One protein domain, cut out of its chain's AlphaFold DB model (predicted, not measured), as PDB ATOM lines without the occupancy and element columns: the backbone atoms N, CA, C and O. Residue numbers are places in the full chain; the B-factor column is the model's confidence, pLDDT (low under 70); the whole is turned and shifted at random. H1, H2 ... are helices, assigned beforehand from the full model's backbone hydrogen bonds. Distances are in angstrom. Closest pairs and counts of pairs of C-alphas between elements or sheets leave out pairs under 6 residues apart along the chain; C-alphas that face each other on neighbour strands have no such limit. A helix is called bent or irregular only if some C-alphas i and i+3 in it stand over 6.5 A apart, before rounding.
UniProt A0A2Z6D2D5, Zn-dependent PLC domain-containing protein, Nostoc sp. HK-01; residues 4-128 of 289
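This is residues 4 to 128 of the 289 residues of the protein "Zn-dependent PLC domain-containing protein" of Nostoc sp. HK-01 (UniProt A0A2Z6D2D5). Two antiparallel helices, H4 and H5, lie side by side as a hairpin that makes the core, and a third long helix, H1, packs on them with its last turns while residues 4 to 19 stick out as an arm. H3 crosses the end of the hairpin where H5 begins, and the short H2 packs on H4. The three long helices H1, H4 and H5 make a bundle, helices running roughly alongside each other, though H1 joins it by one end. The printed part has 125 residues with five named helices, H1 to H5 in chain order, and no named strand; its class is all helix. It is only just compact, close to loose, with a radius of gyration of the C-alphas of 16.5 A, and elongated, spanning 58 by 30 by 27 A.

H1 takes residues 4 to 29, starting at C-alpha 4 at (160.340, 177.709, 155.193), and is 39.1 A long with a kink of 33 degrees near residue 15. H2 is residues 33 to 36, and H3 is residues 48 to 58, 15.6 A long. H4, residues 77 to 95, is 25.8 A long, begins at C-alpha 77 at (179.205, 168.158, 178.309), and has a kink of 47 degrees near residue 89. It is irregular, with C-alphas 90 and 93 standing 7.5 A apart. H5, residues 101 to 126, is 36.5 A long and ends at C-alpha 126 at (169.221, 166.812, 174.810).

H4 and H5 are the hubs, touching three helices each. They form a helical hairpin, running opposite ways at a shallow tilt of 2 degrees, with the closest C-alphas, Ala 95 and Phe 101, 5.2 A apart. H1 touches H5 with residues 24 to 28 alone, opposite ways at a shallow tilt of 26 degrees; the closest C-alphas, Gln 28 and Ala 112, are 5.1 A apart. H1 touches H4 with residues 26 to 28 alone, the same way at a shallow tilt of 28 degrees, closest at the C-alphas of Val 27 and Ile 81, 5.2 A. H2 touches H4, closest at the C-alphas of Pro 33 and Ser 88, 4.6 A. H3 touches residues 101 to 105 of H5, about perpendicular at 85 degrees, closest at the C-alphas of Tyr 51 and Phe 101, 6.1 A. H1 and H3 are apart. Every O i to N i+4 pair is within hydrogen-bond range in H3, against 19 of 22 in H1, 9 of 15 in H4 and 19 of 22 in H5; H2 is too short for such a pair.

The C-alphas of Val 4 and Thr 99 are the two farthest apart, 58.5 A. Without residues 4 to 19, the body spans 45 by 28 by 22 A. The printed part has no cut. The links H2 to H3 and H3 to H4 are long, the latter with residues 59 to 76. Mean pLDDT of the printed part is 89.0, and residues 4 to 14 are under 70.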
ATOM      1  N   VAL A   4     159.607 176.668 154.444       33.03
ATOM      2  CA  VAL A   4     160.340 177.709 155.193       33.03
ATOM      3  C   VAL A   4     161.065 177.119 156.415       33.03
ATOM      4  O   VAL A   4     162.180 177.533 156.715       33.03
ATOM      5  N   PHE A   5     160.515 176.073 157.042       32.09
ATOM      6  CA  PHE A   5     161.131 175.399 158.196       32.09
ATOM      7  C   PHE A   5     162.444 174.665 157.857       32.09
ATOM      8  O   PHE A   5     163.378 174.674 158.657       32.09
ATOM      9  N   VAL A   6     162.570 174.106 156.647       35.34
ATOM     10  CA  VAL A   6     163.773 173.357 156.227       35.34
ATOM     11  C   VAL A   6     164.967 174.285 155.946       35.34
ATOM     12  O   VAL A   6     166.119 173.903 156.158       35.34
ATOM     13  N   ARG A   7     164.726 175.530 155.500       31.25
ATOM     14  CA  ARG A   7     165.806 176.504 155.246       31.25
ATOM     15  C   ARG A   7     166.360 177.137 156.522       31.25
ATOM     16  O   ARG A   7     167.563 177.372 156.578       31.25
ATOM     17  N   VAL A   8     165.531 177.364 157.542       35.84
ATOM     18  CA  VAL A   8     165.983 177.956 158.817       35.84
ATOM     19  C   VAL A   8     166.837 176.966 159.619       35.84
ATOM     20  O   VAL A   8     167.859 177.363 160.173       35.84
ATOM     21  N   GLN A   9     166.517 175.666 159.591       38.66
ATOM     22  CA  GLN A   9     167.366 174.644 160.219       38.66
ATOM     23  C   GLN A   9     168.738 174.517 159.535       38.66
ATOM     24  O   GLN A   9     169.750 174.423 160.224       38.66
ATOM     25  N   LYS A  10     168.815 174.591 158.196       38.94
ATOM     26  CA  LYS A  10     170.092 174.483 157.463       38.94
ATOM     27  C   LYS A  10     171.096 175.601 157.774       38.94
ATOM     28  O   LYS A  10     172.293 175.336 157.744       38.94
ATOM     29  N   ILE A  11     170.639 176.819 158.080       42.88
ATOM     30  CA  ILE A  11     171.529 177.961 158.369       42.88
ATOM     31  C   ILE A  11     172.133 177.861 159.783       42.88
ATOM     32  O   ILE A  11     173.277 178.256 159.984       42.88
ATOM     33  N   ALA A  12     171.419 177.266 160.744       55.03
ATOM     34  CA  ALA A  12     171.924 177.043 162.105       55.03
ATOM     35  C   ALA A  12     172.757 175.751 162.257       55.03
ATOM     36  O   ALA A  12     173.548 175.637 163.192       55.03
ATOM     37  N   LEU A  13     172.606 174.787 161.341       56.88
ATOM     38  CA  LEU A  13     173.289 173.489 161.400       56.88
ATOM     39  C   LEU A  13     174.788 173.572 161.084       56.88
ATOM     40  O   LEU A  13     175.566 172.881 161.734       56.88
ATOM     41  N   LEU A  14     175.210 174.416 160.132       59.94
ATOM     42  CA  LEU A  14     176.630 174.513 159.765       59.94
ATOM     43  C   LEU A  14     177.496 174.998 160.944       59.94
ATOM     44  O   LEU A  14     178.446 174.299 161.290       59.94
ATOM     45  N   PRO A  15     177.147 176.107 161.633       75.81
ATOM     46  CA  PRO A  15     177.893 176.532 162.814       75.81
ATOM     47  C   PRO A  15     177.828 175.500 163.943       75.81
ATOM     48  O   PRO A  15     178.842 175.234 164.579       75.81
ATOM     49  N   ALA A  16     176.664 174.883 164.183       72.00
ATOM     50  CA  ALA A  16     176.496 173.906 165.259       72.00
ATOM     51  C   ALA A  16     177.379 172.662 165.072       72.00
ATOM     52  O   ALA A  16     177.984 172.194 166.034       72.00
ATOM     53  N   VAL A  17     177.495 172.152 163.843       79.31
ATOM     54  CA  VAL A  17     178.363 171.005 163.533       79.31
ATOM     55  C   VAL A  17     179.840 171.390 163.623       79.31
ATOM     56  O   VAL A  17     180.630 170.608 164.140       79.31
ATOM     57  N   THR A  18     180.220 172.603 163.206       84.06
ATOM     58  CA  THR A  18     181.590 173.101 163.407       84.06
ATOM     59  C   THR A  18     181.946 173.166 164.891       84.06
ATOM     60  O   THR A  18     182.975 172.630 165.290       84.06
ATOM     61  N   TRP A  19     181.088 173.760 165.726       85.19
ATOM     62  CA  TRP A  19     181.306 173.803 167.175       85.19
ATOM     63  C   TRP A  19     181.328 172.411 167.798       85.19
ATOM     64  O   TRP A  19     182.154 172.155 168.666       85.19
ATOM     65  N   MET A  20     180.487 171.491 167.324       87.81
ATOM     66  CA  MET A  20     180.547 170.097 167.757       87.81
ATOM     67  C   MET A  20     181.900 169.455 167.431       87.81
ATOM     68  O   MET A  20     182.458 168.772 168.282       87.81
ATOM     69  N   GLY A  21     182.455 169.713 166.242       90.62
ATOM     70  CA  GLY A  21     183.797 169.259 165.873       90.62
ATOM     71  C   GLY A  21     184.865 169.733 166.859       90.62
ATOM     72  O   GLY A  21     185.656 168.924 167.332       90.62
ATOM     73  N   TRP A  22     184.826 171.011 167.252       90.19
ATOM     74  CA  TRP A  22     185.728 171.553 168.275       90.19
ATOM     75  C   TRP A  22     185.561 170.875 169.637       90.19
ATOM     76  O   TRP A  22     186.549 170.541 170.280       90.19
ATOM     77  N   VAL A  23     184.325 170.644 170.089       90.00
ATOM     78  CA  VAL A  23     184.101 169.982 171.385       90.00
ATOM     79  C   VAL A  23     184.596 168.534 171.357       90.00
ATOM     80  O   VAL A  23     185.191 168.082 172.331       90.00
ATOM     81  N   LEU A  24     184.381 167.815 170.251       94.19
ATOM     82  CA  LEU A  24     184.893 166.453 170.091       94.19
ATOM     83  C   LEU A  24     186.414 166.413 170.134       94.19
ATOM     84  O   LEU A  24     186.954 165.582 170.855       94.19
ATOM     85  N   HIS A  25     187.073 167.341 169.442       95.19
ATOM     86  CA  HIS A  25     188.521 167.489 169.502       95.19
ATOM     87  C   HIS A  25     189.004 167.659 170.949       95.19
ATOM     88  O   HIS A  25     189.809 166.860 171.401       95.19
ATOM     89  N   TYR A  26     188.422 168.572 171.736       93.50
ATOM     90  CA  TYR A  26     188.833 168.745 173.138       93.50
ATOM     91  C   TYR A  26     188.577 167.522 174.029       93.50
ATOM     92  O   TYR A  26     189.351 167.256 174.945       93.50
ATOM     93  N   VAL A  27     187.495 166.768 173.801       94.94
ATOM     94  CA  VAL A  27     187.271 165.509 174.533       94.94
ATOM     95  C   VAL A  27     188.340 164.478 174.169       94.94
ATOM     96  O   VAL A  27     188.821 163.776 175.055       94.94
ATOM     97  N   GLN A  28     188.710 164.393 172.891       95.81
ATOM     98  CA  GLN A  28     189.722 163.465 172.391       95.81
ATOM     99  C   GLN A  28     191.127 163.853 172.855       95.81
ATOM    100  O   GLN A  28     191.842 162.990 173.357       95.81
ATOM    101  N   ASP A  29     191.495 165.132 172.803       96.69
ATOM    102  CA  ASP A  29     192.786 165.621 173.293       96.69
ATOM    103  C   ASP A  29     192.994 165.231 174.753       96.69
ATOM    104  O   ASP A  29     194.036 164.713 175.121       96.69
ATOM    105  N   VAL A  30     191.970 165.367 175.596       96.69
ATOM    106  CA  VAL A  30     192.086 165.028 177.022       96.69
ATOM    107  C   VAL A  30     192.182 163.510 177.271       96.69
ATOM    108  O   VAL A  30     192.523 163.081 178.376       96.69
ATOM    109  N   THR A  31     191.971 162.667 176.253       97.56
ATOM    110  CA  THR A  31     192.345 161.241 176.326       97.56
ATOM    111  C   THR A  31     193.831 160.987 176.077       97.56
ATOM    112  O   THR A  31     194.327 159.925 176.441       97.56
ATOM    113  N   VAL A  32     194.579 161.947 175.534       97.62
ATOM    114  CA  VAL A  32     196.045 161.904 175.529       97.62
ATOM    115  C   VAL A  32     196.521 162.214 176.954       97.62
ATOM    116  O   VAL A  32     196.240 163.303 177.469       97.62
ATOM    117  N   PRO A  33     197.242 161.296 177.626       97.69
ATOM    118  CA  PRO A  33     197.621 161.481 179.025       97.69
ATOM    119  C   PRO A  33     198.386 162.780 179.284       97.69
ATOM    120  O   PRO A  33     198.174 163.414 180.313       97.69
ATOM    121  N   GLN A  34     199.223 163.199 178.332       97.12
ATOM    122  CA  GLN A  34     199.977 164.441 178.411       97.12
ATOM    123  C   GLN A  34     199.079 165.683 178.503       97.12
ATOM    124  O   GLN A  34     199.323 166.542 179.349       97.12
ATOM    125  N   HIS A  35     198.020 165.777 177.692       96.44
ATOM    126  CA  HIS A  35     197.093 166.919 177.715       96.44
ATOM    127  C   HIS A  35     196.311 166.987 179.035       96.44
ATOM    128  O   HIS A  35     196.075 168.071 179.563       96.44
ATOM    129  N   ALA A  36     195.967 165.839 179.625       95.75
ATOM    130  CA  ALA A  36     195.255 165.781 180.905       95.75
ATOM    131  C   ALA A  36     196.108 166.165 182.127       95.75
ATOM    132  O   ALA A  36     195.559 166.446 183.193       95.75
ATOM    133  N   THR A  37     197.436 166.168 181.996       93.94
ATOM    134  CA  THR A  37     198.372 166.448 183.096       93.94
ATOM    135  C   THR A  37     199.233 167.681 182.857       93.94
ATOM    136  O   THR A  37     200.248 167.848 183.534       93.94
ATOM    137  N   ASP A  38     198.861 168.524 181.890       91.56
ATOM    138  CA  ASP A  38     199.648 169.690 181.474       91.56
ATOM    139  C   ASP A  38     201.079 169.313 181.015       91.56
ATOM    140  O   ASP A  38     202.007 170.106 181.075       91.56
ATOM    141  N   GLU A  39     201.314 168.091 180.535       92.25
ATOM    142  CA  GLU A  39     202.628 167.633 180.056       92.25
ATOM    143  C   GLU A  39     202.829 167.946 178.562       92.25
ATOM    144  O   GLU A  39     203.067 167.072 177.729       92.25
ATOM    145  N   GLY A  40     202.679 169.217 178.193       88.94
ATOM    146  CA  GLY A  40     202.780 169.660 176.801       88.94
ATOM    147  C   GLY A  40     204.182 169.492 176.186       88.94
ATOM    148  O   GLY A  40     205.184 169.364 176.898       88.94
ATOM    149  N   ALA A  41     204.273 169.543 174.851       91.00
ATOM    150  CA  ALA A  41     205.526 169.401 174.094       91.00
ATOM    151  C   ALA A  41     206.614 170.424 174.482       91.00
ATOM    152  O   ALA A  41     207.804 170.165 174.320       91.00
ATOM    153  N   GLN A  42     206.222 171.563 175.058       89.38
ATOM    154  CA  GLN A  42     207.129 172.574 175.600       89.38
ATOM    155  C   GLN A  42     207.925 172.102 176.828       89.38
ATOM    156  O   GLN A  42     208.942 172.712 177.161       89.38
ATOM    157  N   LYS A  43     207.467 171.060 177.540       90.12
ATOM    158  CA  LYS A  43     208.130 170.579 178.757       90.12
ATOM    159  C   LYS A  43     209.289 169.633 178.409       90.12
ATOM    160  O   LYS A  43     209.091 168.681 177.647       90.12
ATOM    161  N   PRO A  44     210.495 169.843 178.975       88.56
ATOM    162  CA  PRO A  44     211.628 168.950 178.755       88.56
ATOM    163  C   PRO A  44     211.306 167.501 179.140       88.56
ATOM    164  O   PRO A  44     210.882 167.223 180.260       88.56
ATOM    165  N   GLY A  45     211.541 166.567 178.216       87.06
ATOM    166  CA  GLY A  45     211.306 165.140 178.452       87.06
ATOM    167  C   GLY A  45     209.829 164.730 178.499       87.06
ATOM    168  O   GLY A  45     209.525 163.669 179.045       87.06
ATOM    169  N   SER A  46     208.915 165.540 177.951       91.62
ATOM    170  CA  SER A  46     207.488 165.196 177.834       91.62
ATOM    171  C   SER A  46     207.227 164.011 176.899       91.62
ATOM    172  O   SER A  46     206.238 163.304 177.078       91.62
ATOM    173  N   MET A  47     208.112 163.784 175.918       95.50
ATOM    174  CA  MET A  47     207.928 162.834 174.808       95.50
ATOM    175  C   MET A  47     206.569 162.990 174.099       95.50
ATOM    176  O   MET A  47     205.987 162.017 173.625       95.50
ATOM    177  N   HIS A  48     206.018 164.206 174.118       96.88
ATOM    178  CA  HIS A  48     204.652 164.486 173.696       96.88
ATOM    179  C   HIS A  48     204.465 164.234 172.201       96.88
ATOM    180  O   HIS A  48     203.624 163.430 171.810       96.88
ATOM    181  N   THR A  49     205.281 164.893 171.376       96.69
ATOM    182  CA  THR A  49     205.226 164.757 169.919       96.69
ATOM    183  C   THR A  49     205.563 163.331 169.500       96.69
ATOM    184  O   THR A  49     204.872 162.757 168.672       96.69
ATOM    185  N   GLU A  50     206.556 162.709 170.138       97.62
ATOM    186  CA  GLU A  50     206.946 161.332 169.844       97.62
ATOM    187  C   GLU A  50     205.834 160.326 170.161       97.62
ATOM    188  O   GLU A  50     205.693 159.328 169.454       97.62
ATOM    189  N   TYR A  51     205.061 160.561 171.225       97.69
ATOM    190  CA  TYR A  51     203.907 159.735 171.565       97.69
ATOM    191  C   TYR A  51     202.800 159.858 170.516       97.69
ATOM    192  O   TYR A  51     202.322 158.831 170.033       97.69
ATOM    193  N   GLU A  52     202.409 161.084 170.158       97.31
ATOM    194  CA  GLU A  52     201.349 161.330 169.170       97.31
ATOM    195  C   GLU A  52     201.746 160.792 167.783       97.31
ATOM    196  O   GLU A  52     200.983 160.027 167.188       97.31
ATOM    197  N   ASP A  53     202.982 161.044 167.338       97.56
ATOM    198  CA  ASP A  53     203.526 160.497 166.088       97.56
ATOM    199  C   ASP A  53     203.511 158.958 166.090       97.56
ATOM    200  O   ASP A  53     203.174 158.315 165.093       97.56
ATOM    201  N   ALA A  54     203.867 158.328 167.216       96.44
ATOM    202  CA  ALA A  54     203.838 156.874 167.324       96.44
ATOM    203  C   ALA A  54     202.406 156.325 167.255       96.44
ATOM    204  O   ALA A  54     202.178 155.317 166.581       96.44
ATOM    205  N   VAL A  55     201.439 156.981 167.907       96.50
ATOM    206  CA  VAL A  55     200.020 156.588 167.863       96.50
ATOM    207  C   VAL A  55     199.499 156.605 166.424       96.50
ATOM    208  O   VAL A  55     198.846 155.639 166.021       96.50
ATOM    209  N   ASP A  56     199.866 157.609 165.624       95.88
ATOM    210  CA  ASP A  56     199.511 157.672 164.200       95.88
ATOM    211  C   ASP A  56     200.035 156.459 163.415       95.88
ATOM    212  O   ASP A  56     199.323 155.890 162.581       95.88
ATOM    213  N   THR A  57     201.250 155.982 163.721       95.69
ATOM    214  CA  THR A  57     201.792 154.768 163.079       95.69
ATOM    215  C   THR A  57     201.081 153.484 163.509       95.69
ATOM    216  O   THR A  57     201.032 152.517 162.743       95.69
ATOM    217  N   TYR A  58     200.518 153.459 164.719       92.25
ATOM    218  CA  TYR A  58     199.806 152.304 165.262       92.25
ATOM    219  C   TYR A  58     198.324 152.286 164.903       92.25
ATOM    220  O   TYR A  58     197.683 151.266 165.127       92.25
ATOM    221  N   LEU A  59     197.764 153.369 164.355       89.56
ATOM    222  CA  LEU A  59     196.315 153.566 164.286       89.56
ATOM    223  C   LEU A  59     195.553 152.355 163.724       89.56
ATOM    224  O   LEU A  59     194.566 151.932 164.305       89.56
ATOM    225  N   ASN A  60     196.056 151.730 162.655       91.19
ATOM    226  CA  ASN A  60     195.406 150.570 162.032       91.19
ATOM    227  C   ASN A  60     195.528 149.250 162.823       91.19
ATOM    228  O   ASN A  60     194.832 148.287 162.502       91.19
ATOM    229  N   SER A  61     196.445 149.157 163.789       94.19
ATOM    230  CA  SER A  61     196.657 147.972 164.633       94.19
ATOM    231  C   SER A  61     196.103 148.125 166.049       94.19
ATOM    232  O   SER A  61     195.948 147.119 166.746       94.19
ATOM    233  N   LEU A  62     195.790 149.352 166.475       95.50
ATOM    234  CA  LEU A  62     195.186 149.610 167.776       95.50
ATOM    235  C   LEU A  62     193.764 149.030 167.851       95.50
ATOM    236  O   LEU A  62     193.029 149.010 166.861       95.50
ATOM    237  N   PRO A  63     193.341 148.546 169.031       94.69
ATOM    238  CA  PRO A  63     191.955 148.164 169.234       94.69
ATOM    239  C   PRO A  63     191.061 149.404 169.150       94.69
ATOM    240  O   PRO A  63     191.237 150.363 169.895       94.69
ATOM    241  N   HIS A  64     190.062 149.346 168.279       95.12
ATOM    242  CA  HIS A  64     188.978 150.323 168.228       95.12
ATOM    243  C   HIS A  64     187.803 149.870 169.100       95.12
ATOM    244  O   HIS A  64     187.651 148.684 169.418       95.12
ATOM    245  N   ALA A  65     186.945 150.810 169.486       94.25
ATOM    246  CA  ALA A  65     185.731 150.530 170.230       94.25
ATOM    247  C   ALA A  65     184.826 149.580 169.428       94.25
ATOM    248  O   ALA A  65     184.278 149.922 168.383       94.25
ATOM    249  N   THR A  66     184.647 148.358 169.931       89.31
ATOM    250  CA  THR A  66     183.847 147.327 169.248       89.31
ATOM    251  C   THR A  66     182.358 147.411 169.569       89.31
ATOM    252  O   THR A  66     181.546 146.814 168.862       89.31
ATOM    253  N   GLN A  67     181.977 148.128 170.633       81.75
ATOM    254  CA  GLN A  67     180.587 148.287 171.059       81.75
ATOM    255  C   GLN A  67     180.357 149.632 171.751       81.75
ATOM    256  O   GLN A  67     181.065 149.969 172.701       81.75
ATOM    257  N   GLY A  68     179.290 150.316 171.322       83.19
ATOM    258  CA  GLY A  68     178.675 151.459 172.000       83.19
ATOM    259  C   GLY A  68     179.594 152.651 172.277       83.19
ATOM    260  O   GLY A  68     180.771 152.673 171.948       83.19
ATOM    261  N   GLY A  69     179.017 153.670 172.903       89.81
ATOM    262  CA  GLY A  69     179.724 154.786 173.515       89.81
ATOM    263  C   GLY A  69     179.391 154.863 174.999       89.81
ATOM    264  O   GLY A  69     178.478 154.189 175.483       89.81
ATOM    265  N   ILE A  70     180.101 155.717 175.730       93.94
ATOM    266  CA  ILE A  70     179.768 156.030 177.123       93.94
ATOM    267  C   ILE A  70     178.561 156.982 177.104       93.94
ATOM    268  O   ILE A  70     178.677 158.207 177.063       93.94
ATOM    269  N   TYR A  71     177.361 156.403 177.047       94.38
ATOM    270  CA  TYR A  71     176.104 157.142 176.921       94.38
ATOM    271  C   TYR A  71     175.587 157.594 178.291       94.38
ATOM    272  O   TYR A  71     175.069 156.788 179.064       94.38
ATOM    273  N   ARG A  72     175.722 158.891 178.590       94.19
ATOM    274  CA  ARG A  72     175.378 159.492 179.885       94.19
ATOM    275  C   ARG A  72     174.540 160.754 179.698       94.19
ATOM    276  O   ARG A  72     175.048 161.871 179.662       94.19
ATOM    277  N   ASN A  73     173.226 160.574 179.591       90.12
ATOM    278  CA  ASN A  73     172.281 161.695 179.491       90.12
ATOM    279  C   ASN A  73     172.189 162.506 180.796       90.12
ATOM    280  O   ASN A  73     171.798 163.669 180.773       90.12
ATOM    281  N   ASP A  74     172.588 161.908 181.919       90.75
ATOM    282  CA  ASP A  74     172.706 162.547 183.230       90.75
ATOM    283  C   ASP A  74     173.946 163.444 183.365       90.75
ATOM    284  O   ASP A  74     174.031 164.237 184.303       90.75
ATOM    285  N   TRP A  75     174.910 163.337 182.448       92.38
ATOM    286  CA  TRP A  75     176.102 164.180 182.462       92.38
ATOM    287  C   TRP A  75     175.826 165.539 181.825       92.38
ATOM    288  O   TRP A  75     174.913 165.688 181.023       92.38
ATOM    289  N   ARG A  76     176.624 166.551 182.150       90.50
ATOM    290  CA  ARG A  76     176.809 167.760 181.328       90.50
ATOM    291  C   ARG A  76     177.976 167.540 180.355       90.50
ATOM    292  O   ARG A  76     178.839 166.719 180.655       90.50
ATOM    293  N   PRO A  77     178.087 168.299 179.248       89.00
ATOM    294  CA  PRO A  77     179.205 168.158 178.309       89.00
ATOM    295  C   PRO A  77     180.591 168.180 178.978       89.00
ATOM    296  O   PRO A  77     181.417 167.323 178.691       89.00
ATOM    297  N   GLY A  78     180.818 169.077 179.947       88.38
ATOM    298  CA  GLY A  78     182.088 169.141 180.683       88.38
ATOM    299  C   GLY A  78     182.467 167.857 181.438       88.38
ATOM    300  O   GLY A  78     183.648 167.595 181.610       88.38
ATOM    301  N   GLN A  79     181.504 167.014 181.829       92.69
ATOM    302  CA  GLN A  79     181.800 165.758 182.530       92.69
ATOM    303  C   GLN A  79     182.412 164.687 181.620       92.69
ATOM    304  O   GLN A  79     183.106 163.810 182.117       92.69
ATOM    305  N   TYR A  80     182.224 164.774 180.299       95.38
ATOM    306  CA  TYR A  80     182.953 163.916 179.359       95.38
ATOM    307  C   TYR A  80     184.450 164.239 179.359       95.38
ATOM    308  O   TYR A  80     185.268 163.328 179.306       95.38
ATOM    309  N   ILE A  81     184.797 165.526 179.474       93.75
ATOM    310  CA  ILE A  81     186.185 165.987 179.598       93.75
ATOM    311  C   ILE A  81     186.756 165.584 180.963       93.75
ATOM    312  O   ILE A  81     187.862 165.060 181.036       93.75
ATOM    313  N   GLU A  82     185.995 165.786 182.046       93.81
ATOM    314  CA  GLU A  82     186.398 165.370 183.399       93.81
ATOM    315  C   GLU A  82     186.664 163.851 183.460       93.81
ATOM    316  O   GLU A  82     187.653 163.422 184.053       93.81
ATOM    317  N   GLU A  83     185.827 163.036 182.809       96.81
ATOM    318  CA  GLU A  83     186.010 161.583 182.740       96.81
ATOM    319  C   GLU A  83     187.203 161.179 181.866       96.81
ATOM    320  O   GLU A  83     187.970 160.303 182.272       96.81
ATOM    321  N   ALA A  84     187.391 161.826 180.707       97.50
ATOM    322  CA  ALA A  84     188.573 161.630 179.867       97.50
ATOM    323  C   ALA A  84     189.849 161.856 180.686       97.50
ATOM    324  O   ALA A  84     190.695 160.968 180.746       97.50
ATOM    325  N   ALA A  85     189.927 162.985 181.401       97.44
ATOM    326  CA  ALA A  85     191.085 163.344 182.216       97.44
ATOM    327  C   ALA A  85     191.315 162.326 183.338       97.44
ATOM    328  O   ALA A  85     192.425 161.834 183.531       97.44
ATOM    329  N   ARG A  86     190.247 161.955 184.057       97.88
ATOM    330  CA  ARG A  86     190.312 160.984 185.158       97.88
ATOM    331  C   ARG A  86     190.895 159.641 184.710       97.88
ATOM    332  O   ARG A  86     191.587 158.990 185.494       97.88
ATOM    333  N   LEU A  87     190.580 159.209 183.490       97.88
ATOM    334  CA  LEU A  87     191.018 157.928 182.935       97.88
ATOM    335  C   LEU A  87     192.381 158.000 182.237       97.88
ATOM    336  O   LEU A  87     193.106 157.006 182.262       97.88
ATOM    337  N   SER A  88     192.749 159.142 181.654       97.94
ATOM    338  CA  SER A  88     194.015 159.308 180.936       97.94
ATOM    339  C   SER A  88     195.182 159.678 181.855       97.94
ATOM    340  O   SER A  88     196.276 159.143 181.676       97.94
ATOM    341  N   THR A  89     194.967 160.498 182.893       98.06
ATOM    342  CA  THR A  89     196.018 160.933 183.835       98.06
ATOM    343  C   THR A  89     196.864 159.777 184.400       98.06
ATOM    344  O   THR A  89     198.093 159.889 184.387       98.06
ATOM    345  N   PRO A  90     196.292 158.641 184.858       98.25
ATOM    346  CA  PRO A  90     197.087 157.528 185.387       98.25
ATOM    347  C   PRO A  90     198.031 156.870 184.367       98.25
ATOM    348  O   PRO A  90     198.936 156.141 184.768       98.25
ATOM    349  N   LEU A  91     197.835 157.102 183.064       98.00
ATOM    350  CA  LEU A  91     198.645 156.517 181.993       98.00
ATOM    351  C   LEU A  91     199.831 157.397 181.577       98.00
ATOM    352  O   LEU A  91     200.607 156.986 180.712       98.00
ATOM    353  N   LEU A  92     200.030 158.560 182.211       97.62
ATOM    354  CA  LEU A  92     201.106 159.494 181.867       97.62
ATOM    355  C   LEU A  92     202.482 158.818 181.820       97.62
ATOM    356  O   LEU A  92     203.241 159.023 180.878       97.62
ATOM    357  N   SER A  93     202.811 157.967 182.797       96.94
ATOM    358  CA  SER A  93     204.116 157.290 182.823       96.94
ATOM    359  C   SER A  93     204.343 156.372 181.620       96.94
ATOM    360  O   SER A  93     205.485 156.172 181.217       96.94
ATOM    361  N   LEU A  94     203.272 155.814 181.045       97.75
ATOM    362  CA  LEU A  94     203.348 154.983 179.842       97.75
ATOM    363  C   LEU A  94     203.503 155.840 178.583       97.75
ATOM    364  O   LEU A  94     204.250 155.470 177.679       97.75
ATOM    365  N   ALA A  95     202.825 156.990 178.545       96.81
ATOM    366  CA  ALA A  95     202.898 157.950 177.448       96.81
ATOM    367  C   ALA A  95     204.205 158.768 177.439       96.81
ATOM    368  O   ALA A  95     204.531 159.382 176.433       96.81
ATOM    369  N   LYS A  96     204.997 158.720 178.520       96.25
ATOM    370  CA  LYS A  96     206.354 159.295 178.619       96.25
ATOM    371  C   LYS A  96     207.483 158.286 178.378       96.25
ATOM    372  O   LYS A  96     208.630 158.536 178.741       96.25
ATOM    373  N   ASN A  97     207.174 157.112 177.832       95.75
ATOM    374  CA  ASN A  97     208.167 156.080 177.562       95.75
ATOM    375  C   ASN A  97     207.854 155.379 176.237       95.75
ATOM    376  O   ASN A  97     206.859 154.664 176.118       95.75
ATOM    377  N   SER A  98     208.744 155.542 175.253       96.56
ATOM    378  CA  SER A  98     208.560 155.024 173.890       96.56
ATOM    379  C   SER A  98     208.364 153.512 173.809       96.56
ATOM    380  O   SER A  98     207.715 153.022 172.890       96.56
ATOM    381  N   THR A  99     208.853 152.754 174.793       97.19
ATOM    382  CA  THR A  99     208.640 151.298 174.857       97.19
ATOM    383  C   THR A  99     207.216 150.912 175.272       97.19
ATOM    384  O   THR A  99     206.805 149.771 175.070       97.19
ATOM    385  N   THR A 100     206.450 151.853 175.831       97.56
ATOM    386  CA  THR A 100     205.101 151.633 176.370       97.56
ATOM    387  C   THR A 100     204.017 152.480 175.707       97.56
ATOM    388  O   THR A 100     202.854 152.364 176.094       97.56
ATOM    389  N   PHE A 101     204.346 153.276 174.683       97.94
ATOM    390  CA  PHE A 101     203.377 154.105 173.952       97.94
ATOM    391  C   PHE A 101     202.159 153.309 173.485       97.94
ATOM    392  O   PHE A 101     201.025 153.697 173.765       97.94
ATOM    393  N   TYR A 102     202.386 152.144 172.871       97.69
ATOM    394  CA  TYR A 102     201.313 151.267 172.403       97.69
ATOM    395  C   TYR A 102     200.351 150.847 173.531       97.69
ATOM    396  O   TYR A 102     199.145 150.783 173.323       97.69
ATOM    397  N   ILE A 103     200.855 150.614 174.750       97.69
ATOM    398  CA  ILE A 103     200.036 150.194 175.903       97.69
ATOM    399  C   ILE A 103     199.104 151.325 176.360       97.69
ATOM    400  O   ILE A 103     197.963 151.067 176.749       97.69
ATOM    401  N   SER A 104     199.577 152.573 176.320       97.62
ATOM    402  CA  SER A 104     198.733 153.746 176.575       97.62
ATOM    403  C   SER A 104     197.702 153.920 175.456       97.62
ATOM    404  O   SER A 104     196.498 153.970 175.713       97.62
ATOM    405  N   ALA A 105     198.163 153.909 174.203       97.69
ATOM    406  CA  ALA A 105     197.327 154.115 173.027       97.69
ATOM    407  C   ALA A 105     196.196 153.078 172.910       97.69
ATOM    408  O   ALA A 105     195.061 153.453 172.619       97.69
ATOM    409  N   GLN A 106     196.456 151.799 173.232       97.44
ATOM    410  CA  GLN A 106     195.429 150.747 173.172       97.44
ATOM    411  C   GLN A 106     194.250 151.010 174.119       97.44
ATOM    412  O   GLN A 106     193.171 150.458 173.926       97.44
ATOM    413  N   GLN A 107     194.466 151.783 175.184       97.12
ATOM    414  CA  GLN A 107     193.423 152.123 176.149       97.12
ATOM    415  C   GLN A 107     192.727 153.432 175.767       97.12
ATOM    416  O   GLN A 107     191.515 153.550 175.942       97.12
ATOM    417  N   MET A 108     193.480 154.405 175.249       97.44
ATOM    418  CA  MET A 108     192.976 155.760 175.013       97.44
ATOM    419  C   MET A 108     192.209 155.910 173.701       97.44
ATOM    420  O   MET A 108     191.178 156.573 173.704       97.44
ATOM    421  N   VAL A 109     192.617 155.243 172.615       97.00
ATOM    422  CA  VAL A 109     191.878 155.296 171.337       97.00
ATOM    423  C   VAL A 109     190.423 154.820 171.471       97.00
ATOM    424  O   VAL A 109     189.522 155.604 171.158       97.00
ATOM    425  N   PRO A 110     190.127 153.614 171.996       96.88
ATOM    426  CA  PRO A 110     188.739 153.182 172.134       96.88
ATOM    427  C   PRO A 110     187.965 154.039 173.147       96.88
ATOM    428  O   PRO A 110     186.771 154.276 172.963       96.88
ATOM    429  N   LEU A 111     188.624 154.558 174.190       96.88
ATOM    430  CA  LEU A 111     187.996 155.484 175.134       96.88
ATOM    431  C   LEU A 111     187.578 156.797 174.449       96.88
ATOM    432  O   LEU A 111     186.457 157.263 174.661       96.88
ATOM    433  N   ALA A 112     188.448 157.372 173.616       97.19
ATOM    434  CA  ALA A 112     188.187 158.596 172.863       97.19
ATOM    435  C   ALA A 112     186.976 158.436 171.933       97.19
ATOM    436  O   ALA A 112     186.085 159.291 171.903       97.19
ATOM    437  N   GLU A 113     186.893 157.303 171.234       97.31
ATOM    438  CA  GLU A 113     185.749 156.947 170.392       97.31
ATOM    439  C   GLU A 113     184.463 156.807 171.215       97.31
ATOM    440  O   GLU A 113     183.422 157.366 170.856       97.31
ATOM    441  N   GLN A 114     184.529 156.111 172.353       97.44
ATOM    442  CA  GLN A 114     183.374 155.884 173.216       97.44
ATOM    443  C   GLN A 114     182.845 157.174 173.852       97.44
ATOM    444  O   GLN A 114     181.625 157.376 173.900       97.44
ATOM    445  N   LEU A 115     183.728 158.050 174.338       97.50
ATOM    446  CA  LEU A 115     183.354 159.349 174.901       97.50
ATOM    447  C   LEU A 115     182.813 160.285 173.816       97.50
ATOM    448  O   LEU A 115     181.774 160.913 174.028       97.50
ATOM    449  N   GLY A 116     183.448 160.321 172.640       96.62
ATOM    450  CA  GLY A 116     182.984 161.108 171.495       96.62
ATOM    451  C   GLY A 116     181.592 160.682 171.017       96.62
ATOM    452  O   GLY A 116     180.692 161.515 170.884       96.62
ATOM    453  N   ALA A 117     181.366 159.375 170.851       96.12
ATOM    454  CA  ALA A 117     180.051 158.826 170.520       96.12
ATOM    455  C   ALA A 117     179.011 159.126 171.611       96.12
ATOM    456  O   ALA A 117     177.858 159.453 171.314       96.12
ATOM    457  N   GLY A 118     179.429 159.043 172.877       95.94
ATOM    458  CA  GLY A 118     178.631 159.406 174.041       95.94
ATOM    459  C   GLY A 118     178.124 160.846 173.984       95.94
ATOM    460  O   GLY A 118     176.916 161.084 174.071       95.94
ATOM    461  N   LEU A 119     179.043 161.791 173.788       94.75
ATOM    462  CA  LEU A 119     178.749 163.216 173.707       94.75
ATOM    463  C   LEU A 119     177.865 163.553 172.499       94.75
ATOM    464  O   LEU A 119     176.906 164.314 172.643       94.75
ATOM    465  N   LEU A 120     178.143 162.967 171.331       94.19
ATOM    466  CA  LEU A 120     177.334 163.156 170.122       94.19
ATOM    467  C   LEU A 120     175.888 162.716 170.330       94.19
ATOM    468  O   LEU A 120     174.961 163.474 170.029       94.19
ATOM    469  N   LYS A 121     175.688 161.507 170.871       93.81
ATOM    470  CA  LYS A 121     174.346 160.997 171.164       93.81
ATOM    471  C   LYS A 121     173.627 161.922 172.140       93.81
ATOM    472  O   LYS A 121     172.474 162.282 171.923       93.81
ATOM    473  N   ARG A 122     174.323 162.331 173.199       92.00
ATOM    474  CA  ARG A 122     173.762 163.214 174.212       92.00
ATOM    475  C   ARG A 122     173.345 164.562 173.622       92.00
ATOM    476  O   ARG A 122     172.254 165.036 173.918       92.00
ATOM    477  N   PHE A 123     174.187 165.174 172.789       90.69
ATOM    478  CA  PHE A 123     173.833 166.409 172.092       90.69
ATOM    479  C   PHE A 123     172.583 166.212 171.238       90.69
ATOM    480  O   PHE A 123     171.646 166.992 171.360       90.69
ATOM    481  N   TYR A 124     172.531 165.145 170.437       90.25
ATOM    482  CA  TYR A 124     171.360 164.828 169.620       90.25
ATOM    483  C   TYR A 124     170.076 164.712 170.457       90.25
ATOM    484  O   TYR A 124     169.054 165.291 170.089       90.25
ATOM    485  N   ASP A 125     170.147 164.018 171.595       91.06
ATOM    486  CA  ASP A 125     169.003 163.774 172.474       91.06
ATOM    487  C   ASP A 125     168.550 165.030 173.243       91.06
ATOM    488  O   ASP A 125     167.351 165.219 173.448       91.06
ATOM    489  N   LEU A 126     169.489 165.856 173.725       89.06
ATOM    490  CA  LEU A 126     169.221 166.812 174.810       89.06
ATOM    491  C   LEU A 126     169.435 168.285 174.465       89.06
ATOM    492  O   LEU A 126     169.020 169.127 175.261       89.06
ATOM    493  N   TRP A 127     170.021 168.638 173.312       84.75
ATOM    494  CA  TRP A 127     170.444 170.022 173.030       84.75
ATOM    495  C   TRP A 127     169.335 171.081 173.177       84.75
ATOM    496  O   TRP A 127     169.624 172.239 173.477       84.75
ATOM    497  N   GLN A 128     168.066 170.700 172.989       84.00
ATOM    498  CA  GLN A 128     166.910 171.596 173.144       84.00
ATOM    499  C   GLN A 128     166.377 171.678 174.579       84.00
ATOM    500  O   GLN A 128     165.730 172.660 174.938       84.00
TER     501      GLN A 128